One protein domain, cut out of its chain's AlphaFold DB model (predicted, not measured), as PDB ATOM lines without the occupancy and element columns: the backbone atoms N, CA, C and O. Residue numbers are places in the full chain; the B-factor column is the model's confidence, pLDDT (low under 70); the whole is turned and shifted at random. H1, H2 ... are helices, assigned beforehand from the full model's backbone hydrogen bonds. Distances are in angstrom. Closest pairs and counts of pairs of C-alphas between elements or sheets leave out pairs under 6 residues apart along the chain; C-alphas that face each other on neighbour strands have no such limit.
ATOM      1  N   ALA A 167       8.039  10.137  35.484       85.00
ATOM      2  CA  ALA A 167       8.862   9.767  36.630       85.00
ATOM      3  C   ALA A 167       8.047   9.774  37.925       85.00
ATOM      4  O   ALA A 167       8.241   8.897  38.768       85.00
ATOM      5  N   ILE A 168       7.090  10.702  38.048       83.25
ATOM      6  CA  ILE A 168       6.147  10.701  39.168       83.25
ATOM      7  C   ILE A 168       5.226   9.485  39.082       83.25
ATOM      8  O   ILE A 168       5.070   8.766  40.062       83.25
ATOM      9  N   HIS A 169       4.725   9.154  37.889       83.44
ATOM     10  CA  HIS A 169       3.869   7.981  37.714       83.44
ATOM     11  C   HIS A 169       4.567   6.668  38.132       83.44
ATOM     12  O   HIS A 169       3.961   5.807  38.775       83.44
ATOM     13  N   LEU A 170       5.859   6.511  37.826       89.19
ATOM     14  CA  LEU A 170       6.652   5.368  38.296       89.19
ATOM     15  C   LEU A 170       6.835   5.360  39.819       89.19
ATOM     16  O   LEU A 170       6.763   4.296  40.445       89.19
ATOM     17  N   LEU A 171       7.058   6.533  40.411       87.50
ATOM     18  CA  LEU A 171       7.204   6.711  41.852       87.50
ATOM     19  C   LEU A 171       5.914   6.324  42.592       87.50
ATOM     20  O   LEU A 171       5.958   5.510  43.516       87.50
ATOM     21  N   ASP A 172       4.774   6.831  42.125       83.25
ATOM     22  CA  ASP A 172       3.450   6.528  42.665       83.25
ATOM     23  C   ASP A 172       3.124   5.049  42.549       83.25
ATOM     24  O   ASP A 172       2.716   4.422  43.525       83.25
ATOM     25  N   THR A 173       3.362   4.461  41.375       87.00
ATOM     26  CA  THR A 173       3.135   3.028  41.147       87.00
ATOM     27  C   THR A 173       3.954   2.190  42.130       87.00
ATOM     28  O   THR A 173       3.431   1.270  42.759       87.00
ATOM     29  N   THR A 174       5.228   2.539  42.318       89.06
ATOM     30  CA  THR A 174       6.125   1.825  43.236       89.06
ATOM     31  C   THR A 174       5.672   1.974  44.690       89.06
ATOM     32  O   THR A 174       5.638   0.988  45.428       89.06
ATOM     33  N   CYS A 175       5.281   3.178  45.115       86.44
ATOM     34  CA  CYS A 175       4.784   3.383  46.472       86.44
ATOM     35  C   CYS A 175       3.449   2.692  46.724       86.44
ATOM     36  O   CYS A 175       3.302   2.042  47.757       86.44
ATOM     37  N   ASN A 176       2.506   2.764  45.786       83.19
ATOM     38  CA  ASN A 176       1.223   2.077  45.899       83.19
ATOM     39  C   ASN A 176       1.417   0.566  46.035       83.19
ATOM     40  O   ASN A 176       0.836  -0.038  46.932       83.19
ATOM     41  N   LEU A 177       2.323  -0.026  45.249       87.19
ATOM     42  CA  LEU A 177       2.677  -1.440  45.360       87.19
ATOM     43  C   LEU A 177       3.192  -1.812  46.765       87.19
ATOM     44  O   LEU A 177       2.747  -2.799  47.355       87.19
ATOM     45  N   ILE A 178       4.116  -1.025  47.327       86.06
ATOM     46  CA  ILE A 178       4.641  -1.253  48.687       86.06
ATOM     47  C   ILE A 178       3.519  -1.125  49.721       86.06
ATOM     48  O   ILE A 178       3.377  -1.977  50.605       86.06
ATOM     49  N   MET A 179       2.716  -0.071  49.605       82.88
ATOM     50  CA  MET A 179       1.653   0.232  50.554       82.88
ATOM     51  C   MET A 179       0.551  -0.819  50.516       82.88
ATOM     52  O   MET A 179       0.109  -1.242  51.578       82.88
ATOM     53  N   ASP A 180       0.141  -1.303  49.349       82.81
ATOM     54  CA  ASP A 180      -0.886  -2.341  49.243       82.81
ATOM     55  C   ASP A 180      -0.412  -3.677  49.824       82.81
ATOM     56  O   ASP A 180      -1.193  -4.396  50.449       82.81
ATOM     57  N   CYS A 181       0.886  -3.973  49.733       83.88
ATOM     58  CA  CYS A 181       1.454  -5.185  50.310       83.88
ATOM     59  C   CYS A 181       1.653  -5.154  51.828       83.88
ATOM     60  O   CYS A 181       1.662  -6.216  52.462       83.88
ATOM     61  N   PHE A 182       1.824  -3.971  52.423       82.69
ATOM     62  CA  PHE A 182       2.160  -3.835  53.845       82.69
ATOM     63  C   PHE A 182       1.282  -2.843  54.605       82.69
ATOM     64  O   PHE A 182       1.644  -2.445  55.709       82.69
ATOM     65  N   ARG A 183       0.107  -2.488  54.073       74.00
ATOM     66  CA  ARG A 183      -0.809  -1.492  54.655       74.00
ATOM     67  C   ARG A 183      -1.129  -1.734  56.128       74.00
ATOM     68  O   ARG A 183      -1.311  -0.787  56.872       74.00
ATOM     69  N   GLU A 184      -1.223  -2.991  56.555       65.88
ATOM     70  CA  GLU A 184      -1.517  -3.333  57.955       65.88
ATOM     71  C   GLU A 184      -0.309  -3.172  58.888       65.88
ATOM     72  O   GLU A 184      -0.476  -2.995  60.091       65.88
ATOM     73  N   ALA A 185       0.907  -3.245  58.341       60.56
ATOM     74  CA  ALA A 185       2.155  -3.056  59.077       60.56
ATOM     75  C   ALA A 185       2.631  -1.592  59.071       60.56
ATOM     76  O   ALA A 185       3.504  -1.236  59.859       60.56
ATOM     77  N   LEU A 186       2.071  -0.761  58.188       64.75
ATOM     78  CA  LEU A 186       2.428   0.639  57.991       64.75
ATOM     79  C   LEU A 186       1.276   1.535  58.469       64.75
ATOM     80  O   LEU A 186       0.153   1.421  57.985       64.75
ATOM     81  N   ASP A 187       1.532   2.445  59.411       57.41
ATOM     82  CA  ASP A 187       0.521   3.425  59.838       57.41
ATOM     83  C   ASP A 187       0.062   4.293  58.652       57.41
ATOM     84  O   ASP A 187       0.857   4.617  57.779       57.41
ATOM     85  N   ARG A 188      -1.204   4.738  58.612       45.25
ATOM     86  CA  ARG A 188      -1.775   5.474  57.453       45.25
ATOM     87  C   ARG A 188      -0.986   6.720  57.002       45.25
ATOM     88  O   ARG A 188      -1.114   7.105  55.847       45.25
ATOM     89  N   GLY A 189      -0.160   7.320  57.865       49.44
ATOM     90  CA  GLY A 189       0.758   8.417  57.510       49.44
ATOM     91  C   GLY A 189       1.984   7.997  56.679       49.44
ATOM     92  O   GLY A 189       2.782   8.846  56.292       49.44
ATOM     93  N   TYR A 190       2.161   6.704  56.387       60.12
ATOM     94  CA  TYR A 190       3.335   6.183  55.680       60.12
ATOM     95  C   TYR A 190       3.323   6.349  54.168       60.12
ATOM     96  O   TYR A 190       4.373   6.166  53.562       60.12
ATOM     97  N   ILE A 191       2.195   6.699  53.549       52.88
ATOM     98  CA  ILE A 191       2.159   6.924  52.095       52.88
ATOM     99  C   ILE A 191       3.057   8.113  51.736       52.88
ATOM    100  O   ILE A 191       3.946   7.990  50.895       52.88
ATOM    101  N   GLU A 192       2.908   9.229  52.457       54.12
ATOM    102  CA  GLU A 192       3.800  10.383  52.323       54.12
ATOM    103  C   GLU A 192       5.240  10.003  52.692       54.12
ATOM    104  O   GLU A 192       6.186  10.401  52.017       54.12
ATOM    105  N   GLY A 193       5.426   9.170  53.721       65.44
ATOM    106  CA  GLY A 193       6.733   8.608  54.074       65.44
ATOM    107  C   GLY A 193       7.393   7.870  52.905       65.44
ATOM    108  O   GLY A 193       8.540   8.159  52.577       65.44
ATOM    109  N   CYS A 194       6.660   6.983  52.235       74.62
ATOM    110  CA  CYS A 194       7.143   6.209  51.098       74.62
ATOM    111  C   CYS A 194       7.581   7.113  49.950       74.62
ATOM    112  O   CYS A 194       8.720   7.014  49.492       74.62
ATOM    113  N   TYR A 195       6.703   8.026  49.533       72.56
ATOM    114  CA  TYR A 195       6.960   8.909  48.399       72.56
ATOM    115  C   TYR A 195       8.238   9.726  48.616       72.56
ATOM    116  O   TYR A 195       9.112   9.793  47.755       72.56
ATOM    117  N   ASN A 196       8.409  10.258  49.828       69.12
ATOM    118  CA  ASN A 196       9.584  11.041  50.197       69.12
ATOM    119  C   ASN A 196      10.869  10.227  50.262       69.12
ATOM    120  O   ASN A 196      11.919  10.717  49.860       69.12
ATOM    121  N   GLN A 197      10.814   8.994  50.762       77.75
ATOM    122  CA  GLN A 197      12.002   8.144  50.801       77.75
ATOM    123  C   GLN A 197      12.419   7.705  49.394       77.75
ATOM    124  O   GLN A 197      13.610   7.693  49.084       77.75
ATOM    125  N   LEU A 198      11.455   7.410  48.517       81.62
ATOM    126  CA  LEU A 198      11.746   7.056  47.131       81.62
ATOM    127  C   LEU A 198      12.248   8.252  46.312       81.62
ATOM    128  O   LEU A 198      13.207   8.098  45.560       81.62
ATOM    129  N   LEU A 199      11.688   9.451  46.505       77.31
ATOM    130  CA  LEU A 199      12.135  10.687  45.843       77.31
ATOM    131  C   LEU A 199      13.650  10.898  45.934       77.31
ATOM    132  O   LEU A 199      14.275  11.326  44.964       77.31
ATOM    133  N   TYR A 200      14.233  10.600  47.097       75.44
ATOM    134  CA  TYR A 200      15.650  10.826  47.391       75.44
ATOM    135  C   TYR A 200      16.504   9.562  47.321       75.44
ATOM    136  O   TYR A 200      17.694   9.603  47.633       75.44
ATOM    137  N   CYS A 201      15.928   8.443  46.886       76.88
ATOM    138  CA  CYS A 201      16.668   7.208  46.724       76.88
ATOM    139  C   CYS A 201      17.598   7.327  45.507       76.88
ATOM    140  O   CYS A 201      17.147   7.548  44.383       76.88
ATOM    141  N   THR A 202      18.908   7.203  45.723       74.56
ATOM    142  CA  THR A 202      19.927   7.380  44.671       74.56
ATOM    143  C   THR A 202      20.151   6.127  43.824       74.56
ATOM    144  O   THR A 202      20.936   6.155  42.885       74.56
ATOM    145  N   ASN A 203      19.522   5.004  44.173       73.31
ATOM    146  CA  ASN A 203      19.795   3.690  43.584       73.31
ATOM    147  C   ASN A 203      18.648   3.148  42.714       73.31
ATOM    148  O   ASN A 203      18.729   2.010  42.254       73.31
ATOM    149  N   ILE A 204      17.596   3.938  42.480       80.38
ATOM    150  CA  ILE A 204      16.444   3.520  41.671       80.38
ATOM    151  C   ILE A 204      16.437   4.110  40.263       80.38
ATOM    152  O   ILE A 204      15.977   3.430  39.355       80.38
ATOM    153  N   ALA A 205      16.990   5.309  40.057       79.44
ATOM    154  CA  ALA A 205      16.914   6.011  38.774       79.44
ATOM    155  C   ALA A 205      17.516   5.210  37.602       79.44
ATOM    156  O   ALA A 205      16.892   5.113  36.547       79.44
ATOM    157  N   ASP A 206      18.662   4.552  37.815       81.44
ATOM    158  CA  ASP A 206      19.306   3.694  36.805       81.44
ATOM    159  C   ASP A 206      18.405   2.535  36.344       81.44
ATOM    160  O   ASP A 206      18.500   2.072  35.208       81.44
ATOM    161  N   ASN A 207      17.489   2.066  37.201       86.62
ATOM    162  CA  ASN A 207      16.569   0.976  36.862       86.62
ATOM    163  C   ASN A 207      15.438   1.422  35.927       86.62
ATOM    164  O   ASN A 207      14.722   0.566  35.407       86.62
ATOM    165  N   PHE A 208      15.299   2.731  35.703       88.12
ATOM    166  CA  PHE A 208      14.363   3.316  34.747       88.12
ATOM    167  C   PHE A 208      15.033   3.748  33.433       88.12
ATOM    168  O   PHE A 208      14.380   4.347  32.585       88.12
ATOM    169  N   GLY A 209      16.317   3.436  33.237       84.31
ATOM    170  CA  GLY A 209      17.039   3.735  31.996       84.31
ATOM    171  C   GLY A 209      17.726   5.096  31.959       84.31
ATOM    172  O   GLY A 209      18.486   5.352  31.031       84.31
ATOM    173  N   VAL A 210      17.573   5.927  32.996       80.56
ATOM    174  CA  VAL A 210      18.315   7.189  33.086       80.56
ATOM    175  C   VAL A 210      19.775   6.869  33.403       80.56
ATOM    176  O   VAL A 210      20.049   6.399  34.506       80.56
ATOM    177  N   PRO A 211      20.738   7.127  32.500       67.06
ATOM    178  CA  PRO A 211      22.131   6.834  32.787       67.06
ATOM    179  C   PRO A 211      22.621   7.767  33.896       67.06
ATOM    180  O   PRO A 211      22.748   8.980  33.684       67.06
ATOM    181  N   ALA A 212      22.929   7.227  35.076       58.38
ATOM    182  CA  ALA A 212      23.591   8.008  36.100       58.38
ATOM    183  C   ALA A 212      25.025   8.314  35.654       58.38
ATOM    184  O   ALA A 212      25.938   7.488  35.750       58.38
ATOM    185  N   ALA A 213      25.252   9.544  35.196       53.50
ATOM    186  CA  ALA A 213      26.577  10.131  35.283       53.50
ATOM    187  C   ALA A 213      26.909  10.225  36.784       53.50
ATOM    188  O   ALA A 213      26.468  11.141  37.465       53.50
ATOM    189  N   GLU A 214      27.620   9.218  37.295       48.25
ATOM    190  CA  GLU A 214      28.113   9.093  38.677       48.25
ATOM    191  C   GLU A 214      27.151   8.555  39.763       48.25
ATOM    192  O   GLU A 214      27.354   8.835  40.937       48.25
ATOM    193  N   GLY A 215      26.166   7.710  39.433       48.69
ATOM    194  CA  GLY A 215      25.489   6.828  40.416       48.69
ATOM    195  C   GLY A 215      24.761   7.499  41.598       48.69
ATOM    196  O   GLY A 215      24.491   6.841  42.603       48.69
ATOM    197  N   THR A 216      24.469   8.800  41.516       60.44
ATOM    198  CA  THR A 216      23.840   9.600  42.587       60.44
ATOM    199  C   THR A 216      22.489  10.191  42.192       60.44
ATOM    200  O   THR A 216      21.911  10.968  42.953       60.44
ATOM    201  N   LEU A 217      21.970   9.853  41.008       69.50
ATOM    202  CA  LEU A 217      20.742  10.454  40.505       69.50
ATOM    203  C   LEU A 217      19.542   9.984  41.341       69.50
ATOM    204  O   LEU A 217      19.226   8.797  41.397       69.50
ATOM    205  N   THR A 218      18.876  10.924  42.005       81.25
ATOM    206  CA  THR A 218      17.638  10.671  42.749       81.25
ATOM    207  C   THR A 218      16.428  10.753  41.822       81.25
ATOM    208  O   THR A 218      16.487  11.415  40.784       81.25
ATOM    209  N   MET A 219      15.294  10.148  42.198       81.38
ATOM    210  CA  MET A 219      14.057  10.300  41.413       81.38
ATOM    211  C   MET A 219      13.584  11.745  41.329       81.38
ATOM    212  O   MET A 219      13.060  12.143  40.297       81.38
ATOM    213  N   ASN A 220      13.837  12.555  42.354       76.12
ATOM    214  CA  ASN A 220      13.558  13.985  42.301       76.12
ATOM    215  C   ASN A 220      14.333  14.690  41.169       76.12
ATOM    216  O   ASN A 220      13.802  15.557  40.480       76.12
ATOM    217  N   LEU A 221      15.587  14.291  40.927       74.25
ATOM    218  CA  LEU A 221      16.365  14.814  39.801       74.25
ATOM    219  C   LEU A 221      15.849  14.296  38.451       74.25
ATOM    220  O   LEU A 221      15.878  15.051  37.482       74.25
ATOM    221  N   VAL A 222      15.357  13.054  38.379       80.81
ATOM    222  CA  VAL A 222      14.699  12.525  37.168       80.81
ATOM    223  C   VAL A 222      13.424  13.311  36.861       80.81
ATOM    224  O   VAL A 222      13.247  13.749  35.730       80.81
ATOM    225  N   ILE A 223      12.578  13.566  37.863       80.38
ATOM    226  CA  ILE A 223      11.352  14.368  37.726       80.38
ATOM    227  C   ILE A 223      11.676  15.744  37.131       80.38
ATOM    228  O   ILE A 223      11.113  16.099  36.098       80.38
ATOM    229  N   ASN A 224      12.662  16.455  37.691       73.75
ATOM    230  CA  ASN A 224      13.101  17.760  37.183       73.75
ATOM    231  C   ASN A 224      13.640  17.695  35.740       73.75
ATOM    232  O   ASN A 224      13.446  18.623  34.951       73.75
ATOM    233  N   ARG A 225      14.345  16.616  35.375       75.19
ATOM    234  CA  ARG A 225      14.841  16.404  34.004       75.19
ATOM    235  C   ARG A 225      13.703  16.136  33.020       75.19
ATOM    236  O   ARG A 225      13.766  16.635  31.899       75.19
ATOM    237  N   VAL A 226      12.654  15.431  33.437       74.50
ATOM    238  CA  VAL A 226      11.435  15.238  32.636       74.50
ATOM    239  C   VAL A 226      10.670  16.556  32.477       74.50
ATOM    240  O   VAL A 226      10.334  16.928  31.357       74.50
ATOM    241  N   ASP A 227      10.477  17.319  33.558       73.75
ATOM    242  CA  ASP A 227       9.763  18.608  33.519       73.75
ATOM    243  C   ASP A 227      10.476  19.654  32.648       73.75
ATOM    244  O   ASP A 227       9.840  20.460  31.968       73.75
ATOM    245  N   SER A 228      11.811  19.631  32.635       62.00
ATOM    246  CA  SER A 228      12.634  20.489  31.772       62.00
ATOM    247  C   SER A 228      12.795  19.962  30.337       62.00
ATOM    248  O   SER A 228      13.416  20.634  29.511       62.00
ATOM    249  N   GLY A 229      12.234  18.788  30.019       63.91
ATOM    250  CA  GLY A 229      12.313  18.152  28.701       63.91
ATOM    251  C   GLY A 229      13.701  17.613  28.335       63.91
ATOM    252  O   GLY A 229      13.976  17.395  27.156       63.91
ATOM    253  N   VAL A 230      14.587  17.437  29.322       72.38
ATOM    254  CA  VAL A 230      15.920  16.834  29.154       72.38
ATOM    255  C   VAL A 230      15.802  15.330  28.939       72.38
ATOM    256  O   VAL A 230      16.440  14.798  28.033       72.38
ATOM    257  N   ASP A 231      14.968  14.674  29.745       77.44
ATOM    258  CA  ASP A 231      14.630  13.262  29.586       77.44
ATOM    259  C   ASP A 231      13.187  13.144  29.097       77.44
ATOM    260  O   ASP A 231      12.305  13.889  29.524       77.44
ATOM    261  N   VAL A 232      12.938  12.201  28.192       78.62
ATOM    262  CA  VAL A 232      11.609  11.946  27.632       78.62
ATOM    263  C   VAL A 232      11.315  10.470  27.800       78.62
ATOM    264  O   VAL A 232      12.100   9.636  27.363       78.62
ATOM    265  N   ALA A 233      10.180  10.151  28.417       84.25
ATOM    266  CA  ALA A 233       9.790   8.763  28.587       84.25
ATOM    267  C   ALA A 233       9.362   8.130  27.256       84.25
ATOM    268  O   ALA A 233       8.554   8.695  26.517       84.25
ATOM    269  N   ASP A 234       9.829   6.913  26.994       88.38
ATOM    270  CA  ASP A 234       9.218   6.026  26.013       88.38
ATOM    271  C   ASP A 234       7.900   5.488  26.593       88.38
ATOM    272  O   ASP A 234       7.887   4.699  27.540       88.38
ATOM    273  N   GLU A 235       6.769   5.913  26.027       83.25
ATOM    274  CA  GLU A 235       5.431   5.549  26.517       83.25
ATOM    275  C   GLU A 235       5.170   4.031  26.507       83.25
ATOM    276  O   GLU A 235       4.434   3.514  27.357       83.25
ATOM    277  N   THR A 236       5.782   3.294  25.573       82.69
ATOM    278  CA  THR A 236       5.625   1.834  25.468       82.69
ATOM    279  C   THR A 236       6.384   1.136  26.592       82.69
ATOM    280  O   THR A 236       5.847   0.223  27.235       82.69
ATOM    281  N   ASN A 237       7.607   1.586  26.872       88.50
ATOM    282  CA  ASN A 237       8.416   1.059  27.967       88.50
ATOM    283  C   ASN A 237       7.848   1.477  29.326       88.50
ATOM    284  O   ASN A 237       7.761   0.640  30.220       88.50
ATOM    285  N   LEU A 238       7.363   2.717  29.469       88.56
ATOM    286  CA  LEU A 238       6.664   3.191  30.667       88.56
ATOM    287  C   LEU A 238       5.453   2.307  30.984       88.56
ATOM    288  O   LEU A 238       5.332   1.787  32.092       88.56
ATOM    289  N   THR A 239       4.596   2.067  29.989       85.88
ATOM    290  CA  THR A 239       3.423   1.194  30.137       85.88
ATOM    291  C   THR A 239       3.832  -0.234  30.511       85.88
ATOM    292  O   THR A 239       3.219  -0.855  31.381       85.88
ATOM    293  N   SER A 240       4.885  -0.767  29.885       87.25
ATOM    294  CA  SER A 240       5.402  -2.108  30.188       87.25
ATOM    295  C   SER A 240       5.951  -2.205  31.613       87.25
ATOM    296  O   SER A 240       5.675  -3.183  32.308       87.25
ATOM    297  N   CYS A 241       6.673  -1.182  32.068       91.44
ATOM    298  CA  CYS A 241       7.208  -1.089  33.419       91.44
ATOM    299  C   CYS A 241       6.089  -1.015  34.469       91.44
ATOM    300  O   CYS A 241       6.092  -1.804  35.411       91.44
ATOM    301  N   ILE A 242       5.087  -0.151  34.271       89.50
ATOM    302  CA  ILE A 242       3.931  -0.028  35.177       89.50
ATOM    303  C   ILE A 242       3.177  -1.355  35.280       89.50
ATOM    304  O   ILE A 242       2.869  -1.814  36.377       89.50
ATOM    305  N   ASN A 243       2.921  -2.018  34.150       86.06
ATOM    306  CA  ASN A 243       2.270  -3.328  34.153       86.06
ATOM    307  C   ASN A 243       3.101  -4.385  34.891       86.06
ATOM    308  O   ASN A 243       2.539  -5.218  35.600       86.06
ATOM    309  N   ALA A 244       4.428  -4.358  34.741       89.06
ATOM    310  CA  ALA A 244       5.317  -5.273  35.445       89.06
ATOM    311  C   ALA A 244       5.319  -5.021  36.960       89.06
ATOM    312  O   ALA A 244       5.247  -5.987  37.715       89.06
ATOM    313  N   LEU A 245       5.339  -3.756  37.398       90.75
ATOM    314  CA  LEU A 245       5.219  -3.370  38.808       90.75
ATOM    315  C   LEU A 245       3.870  -3.814  39.395       90.75
ATOM    316  O   LEU A 245       3.833  -4.479  40.424       90.75
ATOM    317  N   ASN A 246       2.763  -3.541  38.699       88.56
ATOM    318  CA  ASN A 246       1.417  -3.919  39.146       88.56
ATOM    319  C   ASN A 246       1.183  -5.439  39.185       88.56
ATOM    320  O   ASN A 246       0.293  -5.910  39.889       88.56
ATOM    321  N   ALA A 247       1.959  -6.220  38.428       88.94
ATOM    322  CA  ALA A 247       1.891  -7.679  38.439       88.94
ATOM    323  C   ALA A 247       2.722  -8.325  39.564       88.94
ATOM    324  O   ALA A 247       2.664  -9.547  39.730       88.94
ATOM    325  N   MET A 248       3.508  -7.545  40.315       89.88
ATOM    326  CA  MET A 248       4.339  -8.072  41.395       89.88
ATOM    327  C   MET A 248       3.498  -8.589  42.555       89.88
ATOM    328  O   MET A 248       2.493  -8.003  42.953       89.88
ATOM    329  N   THR A 249       3.948  -9.688  43.154       90.75
ATOM    330  CA  THR A 249       3.342 -10.206  44.378       90.75
ATOM    331  C   THR A 249       3.990  -9.573  45.603       90.75
ATOM    332  O   THR A 249       5.153  -9.174  45.583       90.75
ATOM    333  N   CYS A 250       3.300  -9.586  46.742       87.50
ATOM    334  CA  CYS A 250       3.896  -9.107  47.991       87.50
ATOM    335  C   CYS A 250       5.103  -9.927  48.462       87.50
ATOM    336  O   CYS A 250       5.893  -9.440  49.268       87.50
ATOM    337  N   ALA A 251       5.275 -11.156  47.964       87.31
ATOM    338  CA  ALA A 251       6.500 -11.915  48.184       87.31
ATOM    339  C   ALA A 251       7.685 -11.289  47.432       87.31
ATOM    340  O   ALA A 251       8.764 -11.185  48.011       87.31
ATOM    341  N   ASP A 252       7.466 -10.812  46.206       88.56
ATOM    342  CA  ASP A 252       8.479 -10.116  45.409       88.56
ATOM    343  C   ASP A 252       8.839  -8.767  46.045       88.56
ATOM    344  O   ASP A 252      10.015  -8.444  46.204       88.56
ATOM    345  N   VAL A 253       7.840  -8.017  46.527       88.56
ATOM    346  CA  VAL A 253       8.071  -6.724  47.199       88.56
ATOM    347  C   VAL A 253       8.891  -6.892  48.490       88.56
ATOM    348  O   VAL A 253       9.778  -6.084  48.770       88.56
ATOM    349  N   ARG A 254       8.678  -7.976  49.258       85.88
ATOM    350  CA  ARG A 254       9.460  -8.274  50.482       85.88
ATOM    351  C   ARG A 254      10.959  -8.461  50.229       85.88
ATOM    352  O   ARG A 254      11.735  -8.383  51.180       85.88
ATOM    353  N   VAL A 255      11.379  -8.724  48.991       82.56
ATOM    354  CA  VAL A 255      12.801  -8.862  48.636       82.56
ATOM    355  C   VAL A 255      13.523  -7.510  48.678       82.56
ATOM    356  O   VAL A 255      14.715  -7.468  48.985       82.56
ATOM    357  N   GLY A 256      12.817  -6.407  48.407       82.31
ATOM    358  CA  GLY A 256      13.398  -5.061  48.411       82.31
ATOM    359  C   GLY A 256      12.885  -4.126  49.506       82.31
ATOM    360  O   GLY A 256      13.538  -3.121  49.775       82.31
ATOM    361  N   TYR A 257      11.783  -4.462  50.185       83.38
ATOM    362  CA  TYR A 257      11.243  -3.666  51.291       83.38
ATOM    363  C   TYR A 257      10.973  -4.508  52.542       83.38
ATOM    364  O   TYR A 257      10.290  -5.535  52.495       83.38
ATOM    365  N   ASN A 258      11.492  -4.050  53.682       80.62
ATOM    366  CA  ASN A 258      11.306  -4.709  54.969       80.62
ATOM    367  C   ASN A 258      10.267  -3.958  55.820       80.62
ATOM    368  O   ASN A 258      10.604  -2.927  56.396       80.62
ATOM    369  N   PRO A 259       9.049  -4.494  56.016       75.88
ATOM    370  CA  PRO A 259       8.033  -3.821  56.825       75.88
ATOM    371  C   PRO A 259       8.387  -3.737  58.321       75.88
ATOM    372  O   PRO A 259       7.743  -3.001  59.057       75.88
ATOM    373  N   SER A 260       9.392  -4.483  58.804       76.88
ATOM    374  CA  SER A 260       9.906  -4.338  60.177       76.88
ATOM    375  C   SER A 260      10.865  -3.156  60.352       76.88
ATOM    376  O   SER A 260      11.160  -2.789  61.486       76.88
ATOM    377  N   ASP A 261      11.357  -2.583  59.253       73.56
ATOM    378  CA  ASP A 261      12.169  -1.366  59.223       73.56
ATOM    379  C   ASP A 261      11.602  -0.428  58.143       73.56
ATOM    380  O   ASP A 261      12.154  -0.297  57.049       73.56
ATOM    381  N   PRO A 262      10.433   0.168  58.413       69.25
ATOM    382  CA  PRO A 262       9.606   0.795  57.388       69.25
ATOM    383  C   PRO A 262      10.197   2.086  56.790       69.25
ATOM    384  O   PRO A 262       9.686   2.582  55.789       69.25
ATOM    385  N   TYR A 263      11.293   2.606  57.355       70.88
ATOM    386  CA  TYR A 263      12.049   3.753  56.834       70.88
ATOM    387  C   TYR A 263      13.214   3.351  55.919       70.88
ATOM    388  O   TYR A 263      13.902   4.213  55.374       70.88
ATOM    389  N   ASN A 264      13.473   2.054  55.757       71.94
ATOM    390  CA  ASN A 264      14.649   1.556  55.060       71.94
ATOM    391  C   ASN A 264      14.321   1.127  53.630       71.94
ATOM    392  O   ASN A 264      13.859   0.016  53.372       71.94
ATOM    393  N   TYR A 265      14.635   2.019  52.692       80.50
ATOM    394  CA  TYR A 265      14.418   1.834  51.256       80.50
ATOM    395  C   TYR A 265      15.703   1.469  50.496       80.50
ATOM    396  O   TYR A 265      15.717   1.455  49.270       80.50
ATOM    397  N   ASN A 266      16.786   1.109  51.193       77.75
ATOM    398  CA  ASN A 266      18.102   0.854  50.581       77.75
ATOM    399  C   ASN A 266      18.127  -0.296  49.555       77.75
ATOM    400  O   ASN A 266      19.094  -0.426  48.805       77.75
ATOM    401  N   ASN A 267      17.103  -1.152  49.559       83.12
ATOM    402  CA  ASN A 267      16.973  -2.304  48.667       83.12
ATOM    403  C   ASN A 267      15.785  -2.189  47.708       83.12
ATOM    404  O   ASN A 267      15.479  -3.154  47.007       83.12
ATOM    405  N   VAL A 268      15.111  -1.040  47.662       86.19
ATOM    406  CA  VAL A 268      13.896  -0.882  46.863       86.19
ATOM    407  C   VAL A 268      14.158  -0.985  45.357       86.19
ATOM    408  O   VAL A 268      13.301  -1.434  44.615       86.19
ATOM    409  N   GLN A 269      15.379  -0.741  44.890       87.06
ATOM    410  CA  GLN A 269      15.800  -1.065  43.526       87.06
ATOM    411  C   GLN A 269      15.556  -2.534  43.142       87.06
ATOM    412  O   GLN A 269      15.303  -2.835  41.982       87.06
ATOM    413  N   ASN A 270      15.570  -3.455  44.113       88.25
ATOM    414  CA  ASN A 270      15.338  -4.878  43.862       88.25
ATOM    415  C   ASN A 270      13.871  -5.198  43.541       88.25
ATOM    416  O   ASN A 270      13.597  -6.308  43.088       88.25
ATOM    417  N   ILE A 271      12.941  -4.266  43.784       90.81
ATOM    418  CA  ILE A 271      11.538  -4.416  43.379       90.81
ATOM    419  C   ILE A 271      11.260  -3.767  42.021       90.81
ATOM    420  O   ILE A 271      10.131  -3.822  41.560       90.81
ATOM    421  N   ILE A 272      12.258  -3.169  41.359       91.31
ATOM    422  CA  ILE A 272      12.083  -2.577  40.030       91.31
ATOM    423  C   ILE A 272      12.393  -3.634  38.954       91.31
ATOM    424  O   ILE A 272      13.528  -4.110  38.869       91.31
ATOM    425  N   PRO A 273      11.424  -4.028  38.101       90.62
ATOM    426  CA  PRO A 273      11.644  -5.051  37.082       90.62
ATOM    427  C   PRO A 273      12.556  -4.548  35.951       90.62
ATOM    428  O   PRO A 273      12.085  -4.039  34.937       90.62
ATOM    429  N   ALA A 274      13.873  -4.735  36.080       86.69
ATOM    430  CA  ALA A 274      14.867  -4.203  35.135       86.69
ATOM    431  C   ALA A 274      14.586  -4.547  33.656       86.69
ATOM    432  O   ALA A 274      14.795  -3.717  32.777       86.69
ATOM    433  N   ALA A 275      14.061  -5.744  33.371       87.50
ATOM    434  CA  ALA A 275      13.720  -6.162  32.007       87.50
ATOM    435  C   ALA A 275      12.578  -5.345  31.371       87.50
ATOM    436  O   ALA A 275      12.526  -5.237  30.150       87.50
ATOM    437  N   ALA A 276      11.671  -4.796  32.184       89.94
ATOM    438  CA  ALA A 276      10.541  -3.986  31.732       89.94
ATOM    439  C   ALA A 276      10.780  -2.478  31.917       89.94
ATOM    440  O   ALA A 276      10.208  -1.684  31.181       89.94
ATOM    441  N   CYS A 277      11.617  -2.093  32.883       92.00
ATOM    442  CA  CYS A 277      11.813  -0.704  33.296       92.00
ATOM    443  C   CYS A 277      13.120  -0.073  32.800       92.00
ATOM    444  O   CYS A 277      13.199   1.144  32.701       92.00
ATOM    445  N   GLY A 278      14.132  -0.862  32.429       90.56
ATOM    446  CA  GLY A 278      15.492  -0.362  32.189       90.56
ATOM    447  C   GLY A 278      15.696   0.563  30.982       90.56
ATOM    448  O   GLY A 278      16.830   0.946  30.738       90.56
ATOM    449  N   ASN A 279      14.647   0.894  30.222       90.06
ATOM    450  CA  ASN A 279      14.692   1.817  29.079       90.06
ATOM    451  C   ASN A 279      13.465   2.752  29.061       90.06
ATOM    452  O   ASN A 279      12.926   3.043  27.991       90.06
TER     453      ASN A 279
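AT A GLANCE: This is residues 167 to 279 of the 281 residues of an uncharacterized protein of Deltaproteobacteria bacterium CG07_land_8_20_14_0_80_38_7 (UniProt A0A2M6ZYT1). The longest helix, H1, runs along the middle of an elongated slab, with H5 side by side with it on one side and H2 and H4 on the other, H4 near the beginning of H1. The short helices H3, H6, H7 and H8, with the links between them, make a second, less regular layer over one face of these longer helices; H6 packs on the last part of H1 and H8 packs on H5. The printed part has 113 residues with eight named helices, H1 to H8 in order along the chain, and no named strand; the class is all helix. It is compact, with a radius of gyration of the C-alphas of 13.3 A, and spans 39 by 24 by 21 A.

IN THESE COORDINATES: H1, residues 167 to 182, begins at C-alpha 167 at (8.862, 9.767, 36.630) and is 22.9 A long. H5, residues 235 to 246, measures 16.3 A. H2, residues 190 to 199, measures 13.9 A, and H4, residues 219 to 227, 12.2 A. H6, residues 250 to 256, begins at C-alpha 250 at (3.896, -9.107, 47.991) and measures 10.3 A. Three helices have four residues each: H3, residues 205 to 208, H7, residues 268 to 271, and H8, residues 274 to 277, which ends at C-alpha 277 at (11.813, -0.704, 33.296).

HOW THE PARTS SIT: H1 is the hub, touching four other helices. H1 and H2 form a helical hairpin: they touch, closest at the C-alphas of Cys 175 and Cys 194, 5.9 A apart, at a steep tilt of 41 degrees, opposite ways. With residues 170 to 177 alone H1 touches H5, at a shallow tilt of 10 degrees, the same way; the closest C-alphas, of Thr 173 and Ile 242, are 6.8 A apart. With residues 167 to 171 alone it touches H4, closest at the C-alphas of Ala 167 and Ile 223, 5.3 A apart; the tilt of 36 degrees is only just steep. With residues 177 to 181 alone it touches H6, closest at the C-alphas of Cys 181 and Cys 250, 5.2 A apart, at a steep tilt of 63 degrees. H6 touches H7, closest at the C-alphas of Gly 256 and Val 268, 4.5 A apart. H8 touches H5, closest at the C-alphas of Cys 241 and Cys 277, 4.6 A apart. H8 also touches H3, closest at the C-alphas of Phe 208 and Cys 277, 5.0 A apart. H1 is apart from H3 and from H8. In H1, H2, H4 and H5 every O i to N i+4 pair is within hydrogen-bond range; in H6 1 of 3 is, beside 3 of 4 O i to N i+3 pairs, and H3, H7 and H8 are too short for an O i to N i+4 pair.

THE WHOLE: The two C-alphas farthest apart, those of Glu 184 and Val 230, are 39.2 A apart. The printed part has no cut, and the link from H6 to H7, 11 residues, is long. The mean pLDDT of the printed part is 78.7; it is under 70 at residues 184 to 193, 196, 211 to 217, 228 to 229 and 262.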